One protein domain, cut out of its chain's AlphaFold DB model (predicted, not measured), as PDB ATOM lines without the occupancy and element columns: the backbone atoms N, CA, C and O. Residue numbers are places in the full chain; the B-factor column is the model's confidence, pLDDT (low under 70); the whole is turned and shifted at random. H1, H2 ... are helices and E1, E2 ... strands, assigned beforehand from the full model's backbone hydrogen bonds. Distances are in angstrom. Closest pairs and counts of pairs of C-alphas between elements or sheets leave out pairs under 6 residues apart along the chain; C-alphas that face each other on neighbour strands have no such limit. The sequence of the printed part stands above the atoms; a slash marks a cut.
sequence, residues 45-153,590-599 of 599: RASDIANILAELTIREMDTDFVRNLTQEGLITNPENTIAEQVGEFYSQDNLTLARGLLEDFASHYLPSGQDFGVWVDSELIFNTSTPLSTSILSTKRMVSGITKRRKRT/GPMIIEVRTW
ATOM      1  N   ARG A  45     -15.740  24.416 -11.506       84.12
ATOM      2  CA  ARG A  45     -17.001  24.069 -10.829       84.12
ATOM      3  C   ARG A  45     -17.190  24.775  -9.483       84.12
ATOM      4  O   ARG A  45     -18.229  25.393  -9.274       84.12
ATOM      5  N   ALA A  46     -16.202  24.739  -8.583       85.38
ATOM      6  CA  ALA A  46     -16.321  25.403  -7.277       85.38
ATOM      7  C   ALA A  46     -16.477  26.928  -7.410       85.38
ATOM      8  O   ALA A  46     -17.240  27.542  -6.663       85.38
ATOM      9  N   SER A  47     -15.778  27.530  -8.377       86.38
ATOM     10  CA  SER A  47     -15.854  28.966  -8.654       86.38
ATOM     11  C   SER A  47     -17.186  29.345  -9.293       86.38
ATOM     12  O   SER A  47     -17.787  30.336  -8.889       86.38
ATOM     13  N   ASP A  48     -17.665  28.561 -10.255       89.81
ATOM     14  CA  ASP A  48     -18.927  28.802 -10.949       89.81
ATOM     15  C   ASP A  48     -20.105  28.687  -9.982       89.81
ATOM     16  O   ASP A  48     -20.932  29.591  -9.918       89.81
ATOM     17  N   ILE A  49     -20.133  27.641  -9.144       91.81
ATOM     18  CA  ILE A  49     -21.152  27.489  -8.096       91.81
ATOM     19  C   ILE A  49     -21.091  28.671  -7.121       91.81
ATOM     20  O   ILE A  49     -22.124  29.259  -6.809       91.81
ATOM     21  N   ALA A  50     -19.899  29.064  -6.661       89.31
ATOM     22  CA  ALA A  50     -19.754  30.204  -5.757       89.31
ATOM     23  C   ALA A  50     -20.213  31.531  -6.389       89.31
ATOM     24  O   ALA A  50     -20.791  32.359  -5.691       89.31
ATOM     25  N   ASN A  51     -19.972  31.736  -7.688       90.00
ATOM     26  CA  ASN A  51     -20.424  32.922  -8.418       90.00
ATOM     27  C   ASN A  51     -21.942  32.928  -8.579       90.00
ATOM     28  O   ASN A  51     -22.569  33.938  -8.289       90.00
ATOM     29  N   ILE A  52     -22.541  31.793  -8.948       93.50
ATOM     30  CA  ILE A  52     -23.998  31.680  -9.060       93.50
ATOM     31  C   ILE A  52     -24.648  31.959  -7.704       93.50
ATOM     32  O   ILE A  52     -25.565  32.767  -7.635       93.50
ATOM     33  N   LEU A  53     -24.147  31.369  -6.613       93.38
ATOM     34  CA  LEU A  53     -24.673  31.646  -5.272       93.38
ATOM     35  C   LEU A  53     -24.571  33.136  -4.904       93.38
ATOM     36  O   LEU A  53     -25.450  33.650  -4.220       93.38
ATOM     37  N   ALA A  54     -23.512  33.821  -5.339       89.69
ATOM     38  CA  ALA A  54     -23.255  35.224  -5.024       89.69
ATOM     39  C   ALA A  54     -23.934  36.233  -5.968       89.69
ATOM     40  O   ALA A  54     -23.930  37.418  -5.655       89.69
ATOM     41  N   GLU A  55     -24.474  35.802  -7.109       92.56
ATOM     42  CA  GLU A  55     -25.074  36.689  -8.118       92.56
ATOM     43  C   GLU A  55     -26.562  36.405  -8.346       92.56
ATOM     44  O   GLU A  55     -27.330  37.342  -8.548       92.56
ATOM     45  N   LEU A  56     -26.983  35.137  -8.280       94.81
ATOM     46  CA  LEU A  56     -28.375  34.739  -8.472       94.81
ATOM     47  C   LEU A  56     -29.208  35.183  -7.269       94.81
ATOM     48  O   LEU A  56     -28.942  34.788  -6.130       94.81
ATOM     49  N   THR A  57     -30.225  35.999  -7.525       95.75
ATOM     50  CA  THR A  57     -31.141  36.498  -6.498       95.75
ATOM     51  C   THR A  57     -32.263  35.510  -6.211       95.75
ATOM     52  O   THR A  57     -32.661  34.711  -7.060       95.75
ATOM     53  N   ILE A  58     -32.834  35.588  -5.009       95.50
ATOM     54  CA  ILE A  58     -33.984  34.770  -4.614       95.50
ATOM     55  C   ILE A  58     -35.165  34.966  -5.574       95.50
ATOM     56  O   ILE A  58     -35.836  33.998  -5.931       95.50
ATOM     57  N   ARG A  59     -35.397  36.196  -6.049       95.25
ATOM     58  CA  ARG A  59     -36.440  36.504  -7.039       95.25
ATOM     59  C   ARG A  59     -36.265  35.735  -8.350       95.25
ATOM     60  O   ARG A  59     -37.259  35.388  -8.978       95.25
ATOM     61  N   GLU A  60     -35.028  35.501  -8.774       95.38
ATOM     62  CA  GLU A  60     -34.711  34.817 -10.034       95.38
ATOM     63  C   GLU A  60     -34.817  33.291  -9.929       95.38
ATOM     64  O   GLU A  60     -34.865  32.611 -10.955       95.38
ATOM     65  N   MET A  61     -34.868  32.750  -8.708       93.69
ATOM     66  CA  MET A  61     -34.912  31.311  -8.469       93.69
ATOM     67  C   MET A  61     -36.302  30.692  -8.755       93.69
ATOM     68  O   MET A  61     -36.386  29.545  -9.171       93.69
ATOM     69  N   ASP A  62     -37.389  31.454  -8.549       88.69
ATOM     70  CA  ASP A  62     -38.814  31.124  -8.816       88.69
ATOM     71  C   ASP A  62     -39.231  29.634  -8.695       88.69
ATOM     72  O   ASP A  62     -39.975  29.089  -9.516       88.69
ATOM     73  N   THR A  63     -38.775  28.946  -7.645       95.94
ATOM     74  CA  THR A  63     -39.191  27.573  -7.325       95.94
ATOM     75  C   THR A  63     -40.424  27.562  -6.418       95.94
ATOM     76  O   THR A  63     -40.776  28.561  -5.782       95.94
ATOM     77  N   ASP A  64     -41.112  26.418  -6.317       96.19
ATOM     78  CA  ASP A  64     -42.200  26.246  -5.339       96.19
ATOM     79  C   ASP A  64     -41.708  26.448  -3.897       96.19
ATOM     80  O   ASP A  64     -42.402  27.062  -3.087       96.19
ATOM     81  N   PHE A  65     -40.490  25.996  -3.583       96.12
ATOM     82  CA  PHE A  65     -39.882  26.158  -2.263       96.12
ATOM     83  C   PHE A  65     -39.679  27.638  -1.911       96.12
ATOM     84  O   PHE A  65     -40.163  28.097  -0.875       96.12
ATOM     85  N   VAL A  66     -39.046  28.413  -2.800       95.88
ATOM     86  CA  VAL A  66     -38.810  29.851  -2.591       95.88
ATOM     87  C   VAL A  66     -40.124  30.629  -2.502       95.88
ATOM     88  O   VAL A  66     -40.267  31.500  -1.635       95.88
ATOM     89  N   ARG A  67     -41.115  30.306  -3.344       96.19
ATOM     90  CA  ARG A  67     -42.441  30.943  -3.287       96.19
ATOM     91  C   ARG A  67     -43.152  30.667  -1.968       96.19
ATOM     92  O   ARG A  67     -43.707  31.605  -1.402       96.19
ATOM     93  N   ASN A  68     -43.092  29.437  -1.456       96.44
ATOM     94  CA  ASN A  68     -43.680  29.093  -0.160       96.44
ATOM     95  C   ASN A  68     -43.004  29.868   0.978       96.44
ATOM     96  O   ASN A  68     -43.692  30.537   1.743       96.44
ATOM     97  N   LEU A  69     -41.667  29.890   1.030       96.12
ATOM     98  CA  LEU A  69     -40.931  30.656   2.043       96.12
ATOM     99  C   LEU A  69     -41.211  32.167   1.967       96.12
ATOM    100  O   LEU A  69     -41.280  32.840   2.993       96.12
ATOM    101  N   THR A  70     -41.395  32.709   0.762       94.38
ATOM    102  CA  THR A  70     -41.748  34.123   0.564       94.38
ATOM    103  C   THR A  70     -43.184  34.408   1.021       94.38
ATOM    104  O   THR A  70     -43.428  35.409   1.690       94.38
ATOM    105  N   GLN A  71     -44.142  33.525   0.713       94.31
ATOM    106  CA  GLN A  71     -45.545  33.655   1.137       94.31
ATOM    107  C   GLN A  71     -45.719  33.519   2.654       94.31
ATOM    108  O   GLN A  71     -46.535  34.223   3.243       94.31
ATOM    109  N   GLU A  72     -44.931  32.649   3.285       95.12
ATOM    110  CA  GLU A  72     -44.876  32.486   4.742       95.12
ATOM    111  C   GLU A  72     -44.158  33.652   5.447       95.12
ATOM    112  O   GLU A  72     -44.164  33.729   6.674       95.12
ATOM    113  N   GLY A  73     -43.553  34.575   4.689       91.69
ATOM    114  CA  GLY A  73     -42.805  35.713   5.223       91.69
ATOM    115  C   GLY A  73     -41.432  35.347   5.794       91.69
ATOM    116  O   GLY A  73     -40.820  36.173   6.465       91.69
ATOM    117  N   LEU A  74     -40.937  34.133   5.528       91.25
ATOM    118  CA  LEU A  74     -39.609  33.668   5.943       91.25
ATOM    119  C   LEU A  74     -38.494  34.251   5.066       91.25
ATOM    120  O   LEU A  74     -37.374  34.423   5.540       91.25
ATOM    121  N   ILE A  75     -38.795  34.587   3.807       92.44
ATOM    122  CA  ILE A  75     -37.933  35.425   2.964       92.44
ATOM    123  C   ILE A  75     -38.591  36.793   2.796       92.44
ATOM    124  O   ILE A  75     -39.597  36.932   2.104       92.44
ATOM    125  N   THR A  76     -38.004  37.817   3.418       87.12
ATOM    126  CA  THR A  76     -38.530  39.192   3.382       87.12
ATOM    127  C   THR A  76     -37.882  40.071   2.317       87.12
ATOM    128  O   THR A  76     -38.446  41.103   1.961       87.12
ATOM    129  N   ASN A  77     -36.696  39.698   1.821       87.75
ATOM    130  CA  ASN A  77     -35.989  40.437   0.778       87.75
ATOM    131  C   ASN A  77     -35.676  39.530  -0.424       87.75
ATOM    132  O   ASN A  77     -34.629  38.883  -0.441       87.75
ATOM    133  N   PRO A  78     -36.544  39.493  -1.448       91.31
ATOM    134  CA  PRO A  78     -36.317  38.664  -2.629       91.31
ATOM    135  C   PRO A  78     -35.144  39.159  -3.499       91.31
ATOM    136  O   PRO A  78     -34.709  38.432  -4.386       91.31
ATOM    137  N   GLU A  79     -34.608  40.361  -3.249       92.00
ATOM    138  CA  GLU A  79     -33.401  40.864  -3.924       92.00
ATOM    139  C   GLU A  79     -32.098  40.342  -3.293       92.00
ATOM    140  O   GLU A  79     -31.031  40.583  -3.850       92.00
ATOM    141  N   ASN A  80     -32.153  39.646  -2.145       90.44
ATOM    142  CA  ASN A  80     -30.978  38.953  -1.610       90.44
ATOM    143  C   ASN A  80     -30.481  37.924  -2.646       90.44
ATOM    144  O   ASN A  80     -31.279  37.224  -3.275       90.44
ATOM    145  N   THR A  81     -29.168  37.780  -2.771       93.38
ATOM    146  CA  THR A  81     -28.530  36.641  -3.449       93.38
ATOM    147  C   THR A  81     -28.765  35.352  -2.658       93.38
ATOM    148  O   THR A  81     -29.065  35.393  -1.460       93.38
ATOM    149  N   ILE A  82     -28.612  34.182  -3.285       94.12
ATOM    150  CA  ILE A  82     -28.738  32.900  -2.567       94.12
ATOM    151  C   ILE A  82     -27.722  32.832  -1.418       94.12
ATOM    152  O   ILE A  82     -28.075  32.439  -0.311       94.12
ATOM    153  N   ALA A  83     -26.485  33.273  -1.648       90.94
ATOM    154  CA  ALA A  83     -25.440  33.381  -0.636       90.94
ATOM    155  C   ALA A  83     -25.871  34.259   0.551       90.94
ATOM    156  O   ALA A  83     -25.724  33.856   1.707       90.94
ATOM    157  N   GLU A  84     -26.437  35.438   0.285       90.25
ATOM    158  CA  GLU A  84     -26.953  36.327   1.331       90.25
ATOM    159  C   GLU A  84     -28.126  35.706   2.087       90.25
ATOM    160  O   GLU A  84     -28.154  35.771   3.312       90.25
ATOM    161  N   GLN A  85     -29.064  35.055   1.398       93.12
ATOM    162  CA  GLN A  85     -30.221  34.436   2.044       93.12
ATOM    163  C   GLN A  85     -29.839  33.198   2.871       93.12
ATOM    164  O   GLN A  85     -30.353  33.008   3.974       93.12
ATOM    165  N   VAL A  86     -28.905  32.376   2.383       92.75
ATOM    166  CA  VAL A  86     -28.302  31.268   3.145       92.75
ATOM    167  C   VAL A  86     -27.599  31.814   4.381       92.75
ATOM    168  O   VAL A  86     -27.773  31.272   5.472       92.75
ATOM    169  N   GLY A  87     -26.854  32.909   4.230       88.12
ATOM    170  CA  GLY A  87     -26.252  33.625   5.345       88.12
ATOM    171  C   GLY A  87     -27.273  34.134   6.353       88.12
ATOM    172  O   GLY A  87     -27.070  34.013   7.559       88.12
ATOM    173  N   GLU A  88     -28.391  34.671   5.876       86.56
ATOM    174  CA  GLU A  88     -29.465  35.178   6.719       86.56
ATOM    175  C   GLU A  88     -30.074  34.049   7.557       86.56
ATOM    176  O   GLU A  88     -30.099  34.153   8.786       86.56
ATOM    177  N   PHE A  89     -30.438  32.926   6.932       90.88
ATOM    178  CA  PHE A  89     -30.922  31.741   7.645       90.88
ATOM    179  C   PHE A  89     -29.879  31.165   8.609       90.88
ATOM    180  O   PHE A  89     -30.219  30.822   9.742       90.88
ATOM    181  N   TYR A  90     -28.607  31.117   8.204       88.56
ATOM    182  CA  TYR A  90     -27.500  30.699   9.065       88.56
ATOM    183  C   TYR A  90     -27.371  31.594  10.303       88.56
ATOM    184  O   TYR A  90     -27.246  31.106  11.426       88.56
ATOM    185  N   SER A  91     -27.447  32.913  10.118       83.56
ATOM    186  CA  SER A  91     -27.302  33.885  11.204       83.56
ATOM    187  C   SER A  91     -28.426  33.819  12.238       83.56
ATOM    188  O   SER A  91     -28.200  34.171  13.399       83.56
ATOM    189  N   GLN A  92     -29.595  33.326  11.828       83.62
ATOM    190  CA  GLN A  92     -30.785  33.113  12.652       83.62
ATOM    191  C   GLN A  92     -30.848  31.696  13.260       83.62
ATOM    192  O   GLN A  92     -31.888  31.305  13.783       83.62
ATOM    193  N   ASP A  93     -29.761  30.915  13.181       87.00
ATOM    194  CA  ASP A  93     -29.688  29.508  13.607       87.00
ATOM    195  C   ASP A  93     -30.749  28.603  12.917       87.00
ATOM    196  O   ASP A  93     -31.087  27.522  13.403       87.00
ATOM    197  N   ASN A  94     -31.242  28.994  11.732       91.94
ATOM    198  CA  ASN A  94     -32.210  28.227  10.944       91.94
ATOM    199  C   ASN A  94     -31.527  27.394   9.844       91.94
ATOM    200  O   ASN A  94     -31.733  27.576   8.641       91.94
ATOM    201  N   LEU A  95     -30.682  26.456  10.278       93.50
ATOM    202  CA  LEU A  95     -29.860  25.626   9.388       93.50
ATOM    203  C   LEU A  95     -30.689  24.743   8.445       93.50
ATOM    204  O   LEU A  95     -30.230  24.414   7.354       93.50
ATOM    205  N   THR A  96     -31.908  24.370   8.844       95.75
ATOM    206  CA  THR A  96     -32.820  23.581   8.006       95.75
ATOM    207  C   THR A  96     -33.276  24.370   6.784       95.75
ATOM    208  O   THR A  96     -33.263  23.816   5.687       95.75
ATOM    209  N   LEU A  97     -33.615  25.657   6.933       96.12
ATOM    210  CA  LEU A  97     -33.961  26.508   5.790       96.12
ATOM    211  C   LEU A  97     -32.744  26.813   4.915       96.12
ATOM    212  O   LEU A  97     -32.852  26.753   3.693       96.12
ATOM    213  N   ALA A  98     -31.585  27.079   5.525       95.50
ATOM    214  CA  ALA A  98     -30.338  27.289   4.787       95.50
ATOM    215  C   ALA A  98     -29.986  26.070   3.917       95.50
ATOM    216  O   ALA A  98     -29.673  26.213   2.735       95.50
ATOM    217  N   ARG A  99     -30.091  24.863   4.488       97.00
ATOM    218  CA  ARG A  99     -29.882  23.608   3.764       97.00
ATOM    219  C   ARG A  99     -30.946  23.382   2.695       97.00
ATOM    220  O   ARG A  99     -30.576  23.085   1.569       97.00
ATOM    221  N   GLY A 100     -32.225  23.554   3.026       96.75
ATOM    222  CA  GLY A 100     -33.327  23.365   2.079       96.75
ATOM    223  C   GLY A 100     -33.227  24.292   0.865       96.75
ATOM    224  O   GLY A 100     -33.448  23.855  -0.258       96.75
ATOM    225  N   LEU A 101     -32.799  25.542   1.068       97.25
ATOM    226  CA  LEU A 101     -32.553  26.486  -0.024       97.25
ATOM    227  C   LEU A 101     -31.398  26.035  -0.928       97.25
ATOM    228  O   LEU A 101     -31.499  26.133  -2.148       97.25
ATOM    229  N   LEU A 102     -30.312  25.518  -0.347       96.88
ATOM    230  CA  LEU A 102     -29.182  24.980  -1.110       96.88
ATOM    231  C   LEU A 102     -29.523  23.665  -1.828       96.88
ATOM    232  O   LEU A 102     -29.041  23.450  -2.938       96.88
ATOM    233  N   GLU A 103     -30.360  22.814  -1.229       95.94
ATOM    234  CA  GLU A 103     -30.906  21.598  -1.848       95.94
ATOM    235  C   GLU A 103     -31.757  21.939  -3.073       95.94
ATOM    236  O   GLU A 103     -31.530  21.395  -4.155       95.94
ATOM    237  N   ASP A 104     -32.687  22.881  -2.916       96.31
ATOM    238  CA  ASP A 104     -33.573  23.344  -3.982       96.31
ATOM    239  C   ASP A 104     -32.794  24.047  -5.107       96.31
ATOM    240  O   ASP A 104     -33.062  23.837  -6.293       96.31
ATOM    241  N   PHE A 105     -31.759  24.816  -4.755       95.38
ATOM    242  CA  PHE A 105     -30.815  25.383  -5.717       95.38
ATOM    243  C   PHE A 105     -30.091  24.285  -6.500       95.38
ATOM    244  O   PHE A 105     -30.087  24.297  -7.734       95.38
ATOM    245  N   ALA A 106     -29.511  23.309  -5.800       94.31
ATOM    246  CA  ALA A 106     -28.752  22.235  -6.422       94.31
ATOM    247  C   ALA A 106     -29.614  21.403  -7.384       94.31
ATOM    248  O   ALA A 106     -29.136  21.041  -8.457       94.31
ATOM    249  N   SER A 107     -30.877  21.127  -7.043       93.88
ATOM    250  CA  SER A 107     -31.760  20.310  -7.884       93.88
ATOM    251  C   SER A 107     -32.221  21.001  -9.168       93.88
ATOM    252  O   SER A 107     -32.537  20.311 -10.137       93.88
ATOM    253  N   HIS A 108     -32.284  22.336  -9.184       94.06
ATOM    254  CA  HIS A 108     -32.806  23.103 -10.322       94.06
ATOM    255  C   HIS A 108     -31.709  23.704 -11.207       94.06
ATOM    256  O   HIS A 108     -31.888  23.788 -12.424       94.06
ATOM    257  N   TYR A 109     -30.582  24.112 -10.619       91.12
ATOM    258  CA  TYR A 109     -29.559  24.902 -11.313       91.12
ATOM    259  C   TYR A 109     -28.267  24.140 -11.590       91.12
ATOM    260  O   TYR A 109     -27.470  24.591 -12.414       91.12
ATOM    261  N   LEU A 110     -28.050  22.986 -10.949       91.12
ATOM    262  CA  LEU A 110     -26.850  22.183 -11.157       91.12
ATOM    263  C   LEU A 110     -27.173  20.869 -11.888       91.12
ATOM    264  O   LEU A 110     -28.172  20.213 -11.591       91.12
ATOM    265  N   PRO A 111     -26.335  20.443 -12.851       86.62
ATOM    266  CA  PRO A 111     -26.475  19.139 -13.490       86.62
ATOM    267  C   PRO A 111     -26.414  17.990 -12.475       86.62
ATOM    268  O   PRO A 111     -25.584  17.990 -11.564       86.62
ATOM    269  N   SER A 112     -27.237  16.958 -12.676       81.62
ATOM    270  CA  SER A 112     -27.206  15.744 -11.854       81.62
ATOM    271  C   SER A 112     -25.819  15.089 -11.871       81.62
ATOM    272  O   SER A 112     -25.247  14.896 -12.945       81.62
ATOM    273  N   GLY A 113     -25.318  14.684 -10.700       76.44
ATOM    274  CA  GLY A 113     -24.023  14.005 -10.559       76.44
ATOM    275  C   GLY A 113     -22.835  14.923 -10.253       76.44
ATOM    276  O   GLY A 113     -21.696  14.480 -10.369       76.44
ATOM    277  N   GLN A 114     -23.074  16.186  -9.880       82.00
ATOM    278  CA  GLN A 114     -22.033  17.049  -9.319       82.00
ATOM    279  C   GLN A 114     -21.902  16.870  -7.800       82.00
ATOM    280  O   GLN A 114     -22.855  17.056  -7.039       82.00
ATOM    281  N   ASP A 115     -20.685  16.549  -7.373       87.44
ATOM    282  CA  ASP A 115     -20.310  16.374  -5.977       87.44
ATOM    283  C   ASP A 115     -19.735  17.683  -5.414       87.44
ATOM    284  O   ASP A 115     -18.661  18.144  -5.814       87.44
ATOM    285  N   PHE A 116     -20.483  18.324  -4.514       91.88
ATOM    286  CA  PHE A 116     -20.067  19.569  -3.877       91.88
ATOM    287  C   PHE A 116     -20.667  19.735  -2.485       91.88
ATOM    288  O   PHE A 116     -21.608  19.044  -2.088       91.88
ATOM    289  N   GLY A 117     -20.119  20.690  -1.742       92.94
ATOM    290  CA  GLY A 117     -20.667  21.148  -0.481       92.94
ATOM    291  C   GLY A 117     -20.449  22.635  -0.269       92.94
ATOM    292  O   GLY A 117     -19.580  23.256  -0.884       92.94
ATOM    293  N   VAL A 118     -21.253  23.192   0.625       94.00
ATOM    294  CA  VAL A 118     -21.239  24.603   1.000       94.00
ATOM    295  C   VAL A 118     -21.046  24.700   2.505       94.00
ATOM    296  O   VAL A 118     -21.824  24.149   3.289       94.00
ATOM    297  N   TRP A 119     -20.002  25.415   2.897       93.62
ATOM    298  CA  TRP A 119     -19.664  25.743   4.271       93.62
ATOM    299  C   TRP A 119     -19.887  27.230   4.513       93.62
ATOM    300  O   TRP A 119     -19.597  28.055   3.649       93.62
ATOM    301  N   VAL A 120     -20.341  27.574   5.710       90.19
ATOM    302  CA  VAL A 120     -20.456  28.955   6.184       90.19
ATOM    303  C   VAL A 120     -19.658  29.063   7.476       90.19
ATOM    304  O   VAL A 120     -19.896  28.297   8.405       90.19
ATOM    305  N   ASP A 121     -18.645  29.931   7.511       85.19
ATOM    306  CA  ASP A 121     -17.706  30.079   8.637       85.19
ATOM    307  C   ASP A 121     -17.129  28.737   9.144       85.19
ATOM    308  O   ASP A 121     -16.927  28.513  10.336       85.19
ATOM    309  N   SER A 122     -16.795  27.842   8.206       87.25
ATOM    310  CA  SER A 122     -16.282  26.477   8.442       87.25
ATOM    311  C   SER A 122     -17.309  25.440   8.921       87.25
ATOM    312  O   SER A 122     -16.944  24.283   9.133       87.25
ATOM    313  N   GLU A 123     -18.590  25.793   9.027       92.25
ATOM    314  CA  GLU A 123     -19.686  24.874   9.346       92.25
ATOM    315  C   GLU A 123     -20.348  24.359   8.059       92.25
ATOM    316  O   GLU A 123     -20.733  25.148   7.201       92.25
ATOM    317  N   LEU A 124     -20.455  23.035   7.895       93.44
ATOM    318  CA  LEU A 124     -21.080  22.425   6.714       93.44
ATOM    319  C   LEU A 124     -22.597  22.647   6.744       93.44
ATOM    320  O   LEU A 124     -23.278  22.133   7.631       93.44
ATOM    321  N   ILE A 125     -23.127  23.342   5.740       95.38
ATOM    322  CA  ILE A 125     -24.569  23.586   5.609       95.38
ATOM    323  C   ILE A 125     -25.220  22.508   4.746       95.38
ATOM    324  O   ILE A 125     -26.228  21.911   5.140       95.38
ATOM    325  N   PHE A 126     -24.614  22.237   3.590       95.38
ATOM    326  CA  PHE A 126     -25.153  21.342   2.571       95.38
ATOM    327  C   PHE A 126     -24.041  20.596   1.831       95.38
ATOM    328  O   PHE A 126     -22.986  21.171   1.566       95.38
ATOM    329  N   ASN A 127     -24.294  19.340   1.467       93.31
ATOM    330  CA  ASN A 127     -23.473  18.553   0.552       93.31
ATOM    331  C   ASN A 127     -24.330  17.585  -0.272       93.31
ATOM    332  O   ASN A 127     -25.305  17.031   0.229       93.31
ATOM    333  N   THR A 128     -23.932  17.328  -1.519       87.56
ATOM    334  CA  THR A 128     -24.616  16.354  -2.387       87.56
ATOM    335  C   THR A 128     -24.172  14.912  -2.127       87.56
ATOM    336  O   THR A 128     -24.938  13.976  -2.356       87.56
ATOM    337  N   SER A 129     -22.958  14.715  -1.604       83.62
ATOM    338  CA  SER A 129     -22.401  13.400  -1.272       83.62
ATOM    339  C   SER A 129     -21.359  13.471  -0.150       83.62
ATOM    340  O   SER A 129     -21.016  14.541   0.357       83.62
ATOM    341  N   THR A 130     -20.857  12.316   0.294       75.50
ATOM    342  CA  THR A 130     -19.700  12.276   1.203       75.50
ATOM    343  C   THR A 130     -18.422  12.414   0.368       75.50
ATOM    344  O   THR A 130     -18.316  11.701  -0.628       75.50
ATOM    345  N   PRO A 131     -17.445  13.264   0.741       69.81
ATOM    346  CA  PRO A 131     -16.201  13.397  -0.013       69.81
ATOM    347  C   PRO A 131     -15.453  12.061  -0.111       69.81
ATOM    348  O   PRO A 131     -14.925  11.567   0.882       69.81
ATOM    349  N   LEU A 132     -15.434  11.459  -1.305       63.56
ATOM    350  CA  LEU A 132     -14.716  10.206  -1.597       63.56
ATOM    351  C   LEU A 132     -13.356  10.445  -2.281       63.56
ATOM    352  O   LEU A 132     -12.569   9.512  -2.431       63.56
ATOM    353  N   SER A 133     -13.090  11.679  -2.710       60.56
ATOM    354  CA  SER A 133     -11.963  12.049  -3.572       60.56
ATOM    355  C   SER A 133     -10.737  12.514  -2.786       60.56
ATOM    356  O   SER A 133     -10.842  13.139  -1.731       60.56
ATOM    357  N   THR A 134      -9.552  12.243  -3.336       58.97
ATOM    358  CA  THR A 134      -8.263  12.745  -2.832       58.97
ATOM    359  C   THR A 134      -7.968  14.188  -3.254       58.97
ATOM    360  O   THR A 134      -6.980  14.755  -2.792       58.97
ATOM    361  N   SER A 135      -8.789  14.788  -4.122       65.12
ATOM    362  CA  SER A 135      -8.659  16.183  -4.556       65.12
ATOM    363  C   SER A 135      -9.924  16.965  -4.218       65.12
ATOM    364  O   SER A 135     -10.986  16.685  -4.759       65.12
ATOM    365  N   ILE A 136      -9.794  17.959  -3.341       78.94
ATOM    366  CA  ILE A 136     -10.866  18.892  -2.987       78.94
ATOM    367  C   ILE A 136     -10.476  20.262  -3.533       78.94
ATOM    368  O   ILE A 136      -9.408  20.778  -3.201       78.94
ATOM    369  N   LEU A 137     -11.341  20.858  -4.346       80.94
ATOM    370  CA  LEU A 137     -11.194  22.233  -4.815       80.94
ATOM    371  C   LEU A 137     -12.114  23.130  -4.001       80.94
ATOM    372  O   LEU A 137     -13.252  22.761  -3.741       80.94
ATOM    373  N   SER A 138     -11.621  24.291  -3.576       86.62
ATOM    374  CA  SER A 138     -12.346  25.208  -2.694       86.62
ATOM    375  C   SER A 138     -12.320  26.630  -3.242       86.62
ATOM    376  O   SER A 138     -11.272  27.119  -3.663       86.62
ATOM    377  N   THR A 139     -13.471  27.300  -3.218       87.56
ATOM    378  CA  THR A 139     -13.611  28.735  -3.487       87.56
ATOM    379  C   THR A 139     -14.298  29.405  -2.305       87.56
ATOM    380  O   THR A 139     -15.328  28.933  -1.829       87.56
ATOM    381  N   LYS A 140     -13.742  30.528  -1.838       86.25
ATOM    382  CA  LYS A 140     -14.287  31.320  -0.729       86.25
ATOM    383  C   LYS A 140     -14.809  32.657  -1.237       86.25
ATOM    384  O   LYS A 140     -14.125  33.344  -1.997       86.25
ATOM    385  N   ARG A 141     -15.995  33.046  -0.780       81.62
ATOM    386  CA  ARG A 141     -16.607  34.353  -1.024       81.62
ATOM    387  C   ARG A 141     -17.012  34.985   0.300       81.62
ATOM    388  O   ARG A 141     -17.373  34.302   1.254       81.62
ATOM    389  N   MET A 142     -16.910  36.304   0.344       77.56
ATOM    390  CA  MET A 142     -17.249  37.108   1.506       77.56
ATOM    391  C   MET A 142     -18.648  37.689   1.319       77.56
ATOM    392  O   MET A 142     -18.893  38.359   0.319       77.56
ATOM    393  N   VAL A 143     -19.531  37.467   2.288       77.12
ATOM    394  CA  VAL A 143     -20.859  38.081   2.351       77.12
ATOM    395  C   VAL A 143     -20.846  39.091   3.497       77.12
ATOM    396  O   VAL A 143     -20.640  38.732   4.656       77.12
ATOM    397  N   SER A 144     -20.980  40.375   3.166       62.00
ATOM    398  CA  SER A 144     -20.928  41.465   4.152       62.00
ATOM    399  C   SER A 144     -22.282  41.653   4.842       62.00
ATOM    400  O   SER A 144     -23.322  41.359   4.258       62.00
ATOM    401  N   GLY A 145     -22.284  42.139   6.089       64.31
ATOM    402  CA  GLY A 145     -23.530  42.474   6.793       64.31
ATOM    403  C   GLY A 145     -24.285  41.304   7.402       64.31
ATOM    404  O   GLY A 145     -25.420  41.487   7.844       64.31
ATOM    405  N   ILE A 146     -23.672  40.126   7.446       68.44
ATOM    406  CA  ILE A 146     -24.231  38.933   8.072       68.44
ATOM    407  C   ILE A 146     -23.191  38.427   9.065       68.44
ATOM    408  O   ILE A 146     -22.052  38.164   8.710       68.44
ATOM    409  N   THR A 147     -23.568  38.320  10.333       69.81
ATOM    410  CA  THR A 147     -22.740  37.708  11.374       69.81
ATOM    411  C   THR A 147     -23.637  36.787  12.177       69.81
ATOM    412  O   THR A 147     -24.770  37.158  12.497       69.81
ATOM    413  N   LYS A 148     -23.145  35.589  12.509       71.31
ATOM    414  CA  LYS A 148     -23.914  34.613  13.283       71.31
ATOM    415  C   LYS A 148     -24.484  35.264  14.552       71.31
ATOM    416  O   LYS A 148     -23.747  35.920  15.288       71.31
ATOM    417  N   ARG A 149     -25.791  35.089  14.797       68.62
ATOM    418  CA  ARG A 149     -26.533  35.626  15.956       68.62
ATOM    419  C   ARG A 149     -26.620  37.157  16.052       68.62
ATOM    420  O   ARG A 149     -26.879  37.677  17.135       68.62
ATOM    421  N   ARG A 150     -26.446  37.900  14.952       69.50
ATOM    422  CA  ARG A 150     -26.753  39.343  14.903       69.50
ATOM    423  C   ARG A 150     -27.925  39.631  13.973       69.50
ATOM    424  O   ARG A 150     -27.919  39.228  12.816       69.50
ATOM    425  N   LYS A 151     -28.922  40.364  14.476       71.69
ATOM    426  CA  LYS A 151     -30.090  40.784  13.689       71.69
ATOM    427  C   LYS A 151     -29.699  41.880  12.682       71.69
ATOM    428  O   LYS A 151     -28.914  42.775  13.007       71.69
ATOM    429  N   ARG A 152     -30.261  41.821  11.463       69.38
ATOM    430  CA  ARG A 152     -30.080  42.833  10.391       69.38
ATOM    431  C   ARG A 152     -30.856  44.130  10.663       69.38
ATOM    432  O   ARG A 152     -30.540  45.175  10.093       69.38
ATOM    433  N   THR A 153     -31.864  44.049  11.522       74.81
ATOM    434  CA  THR A 153     -32.714  45.150  11.971       74.81
ATOM    435  C   THR A 153     -32.809  45.141  13.490       74.81
ATOM    436  O   THR A 153     -32.575  44.111  14.124       74.81
ATOM    437  N   GLY A 590     -19.407  42.299  10.553       57.44
ATOM    438  CA  GLY A 590     -18.195  41.664  10.044       57.44
ATOM    439  C   GLY A 590     -18.513  40.606   8.982       57.44
ATOM    440  O   GLY A 590     -19.634  40.097   8.939       57.44
ATOM    441  N   PRO A 591     -17.555  40.297   8.101       69.06
ATOM    442  CA  PRO A 591     -17.807  39.418   6.972       69.06
ATOM    443  C   PRO A 591     -18.115  37.986   7.411       69.06
ATOM    444  O   PRO A 591     -17.381  37.424   8.222       69.06
ATOM    445  N   MET A 592     -19.130  37.381   6.801       80.56
ATOM    446  CA  MET A 592     -19.330  35.933   6.801       80.56
ATOM    447  C   MET A 592     -18.613  35.336   5.587       80.56
ATOM    448  O   MET A 592     -18.656  35.909   4.493       80.56
ATOM    449  N   ILE A 593     -17.951  34.192   5.754       83.50
ATOM    450  CA  ILE A 593     -17.276  33.500   4.650       83.50
ATOM    451  C   ILE A 593     -18.121  32.305   4.220       83.50
ATOM    452  O   ILE A 593     -18.299  31.358   4.984       83.50
ATOM    453  N   ILE A 594     -18.575  32.323   2.969       88.75
ATOM    454  CA  ILE A 594     -19.149  31.148   2.314       88.75
ATOM    455  C   ILE A 594     -18.045  30.464   1.518       88.75
ATOM    456  O   ILE A 594     -17.389  31.075   0.675       88.75
ATOM    457  N   GLU A 595     -17.828  29.189   1.800       90.56
ATOM    458  CA  GLU A 595     -16.861  28.340   1.125       90.56
ATOM    459  C   GLU A 595     -17.594  27.236   0.365       90.56
ATOM    460  O   GLU A 595     -18.284  26.413   0.957       90.56
ATOM    461  N   VAL A 596     -17.413  27.192  -0.950       90.38
ATOM    462  CA  VAL A 596     -17.884  26.090  -1.790       90.38
ATOM    463  C   VAL A 596     -16.718  25.152  -2.030       90.38
ATOM    464  O   VAL A 596     -15.656  25.597  -2.468       90.38
ATOM    465  N   ARG A 597     -16.910  23.857  -1.769       90.62
ATOM    466  CA  ARG A 597     -15.934  22.821  -2.119       90.62
ATOM    467  C   ARG A 597     -16.534  21.825  -3.097       90.62
ATOM    468  O   ARG A 597     -17.672  21.416  -2.906       90.62
ATOM    469  N   THR A 598     -15.769  21.413  -4.098       86.31
ATOM    470  CA  THR A 598     -16.121  20.344  -5.048       86.31
ATOM    471  C   THR A 598     -15.086  19.230  -4.954       86.31
ATOM    472  O   THR A 598     -13.926  19.503  -4.622       86.31
ATOM    473  N   TRP A 599     -15.484  17.982  -5.206       84.31
ATOM    474  CA  TRP A 599     -14.594  16.823  -5.076       84.31
ATOM    475  C   TRP A 599     -14.829  15.741  -6.122       84.31
ATOM    476  O   TRP A 599     -15.939  15.695  -6.694       84.31
TER     477      TRP A 599
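What this domain is: This is residues 45 to 153 and 590 to 599 of the 599 residues of an uncharacterized protein of Candidatus Woesearchaeota archaeon (UniProt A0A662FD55). A strongly twisted sheet of four strands is covered on one face by three helices, H1, H4 and H5, making two layers. H4 and H5 form a helical hairpin, while the small helices H2 and H3 lie off the sheet. The printed part has 119 residues, with H1 to H5 and then E1 to E4 along it; the sheet's order is E2 E1 E4 E3, all antiparallel, and the class is mixed. It is compact, with a radius of gyration of the C-alphas of 13.5 A and spans of 43 by 32 by 22 A.

How they stand to each other: Start at H1, residues 45 to 55, on the sheet and over E4, residues 592 to 598; their closest C-alphas, Ala 46 and Thr 598, are 5.5 A apart. H4, residues 82 to 91, and H5, residues 95 to 109, are on the same face; they touch at a shallow tilt of 14 degrees, opposite ways, closest at C-alphas Val 86 and Ala 98, 4.8 A. H5, with residues 101 to 104 alone, only just touches H3, residues 64 to 71, with 3 pairs of C-alphas within 8 A, the closest Phe 65 and Asp 104, 7.1 A. H2, residues 58 to 61, is close to H3 but not clearly touching, closest at C-alphas Ile 58 and Val 66, 7.2 A. Within hydrogen-bond range, find N 118 and O 126, 2.8 A, between E1, residues 116 to 120, and E2, residues 123 to 127; N 119 and O 595, 2.8 A, between E1 and E4; and N 141 and O 594, 2.8 A, between E4 and E3, residues 137 to 143. Every O i to N i+4 pair is within range in H1, H3, H4 and H5; H2 is too short for one.

Where its parts are: Find C-alpha 45 at (-17.001, 24.069, -10.829), where H1 begins its 15.2 A. H5 runs 20.7 A, E3 19.9 A, and E4 19.8 A to C-alpha 598 at (-16.121, 20.344, -5.048).

The domain as a whole: Residues 154 to 589 are not printed; C-alphas 153 and 590 are 15.1 A apart across this cut. Of the links printed whole, none is long. Confidence is under 70 in 14 residues, among them 131 to 135.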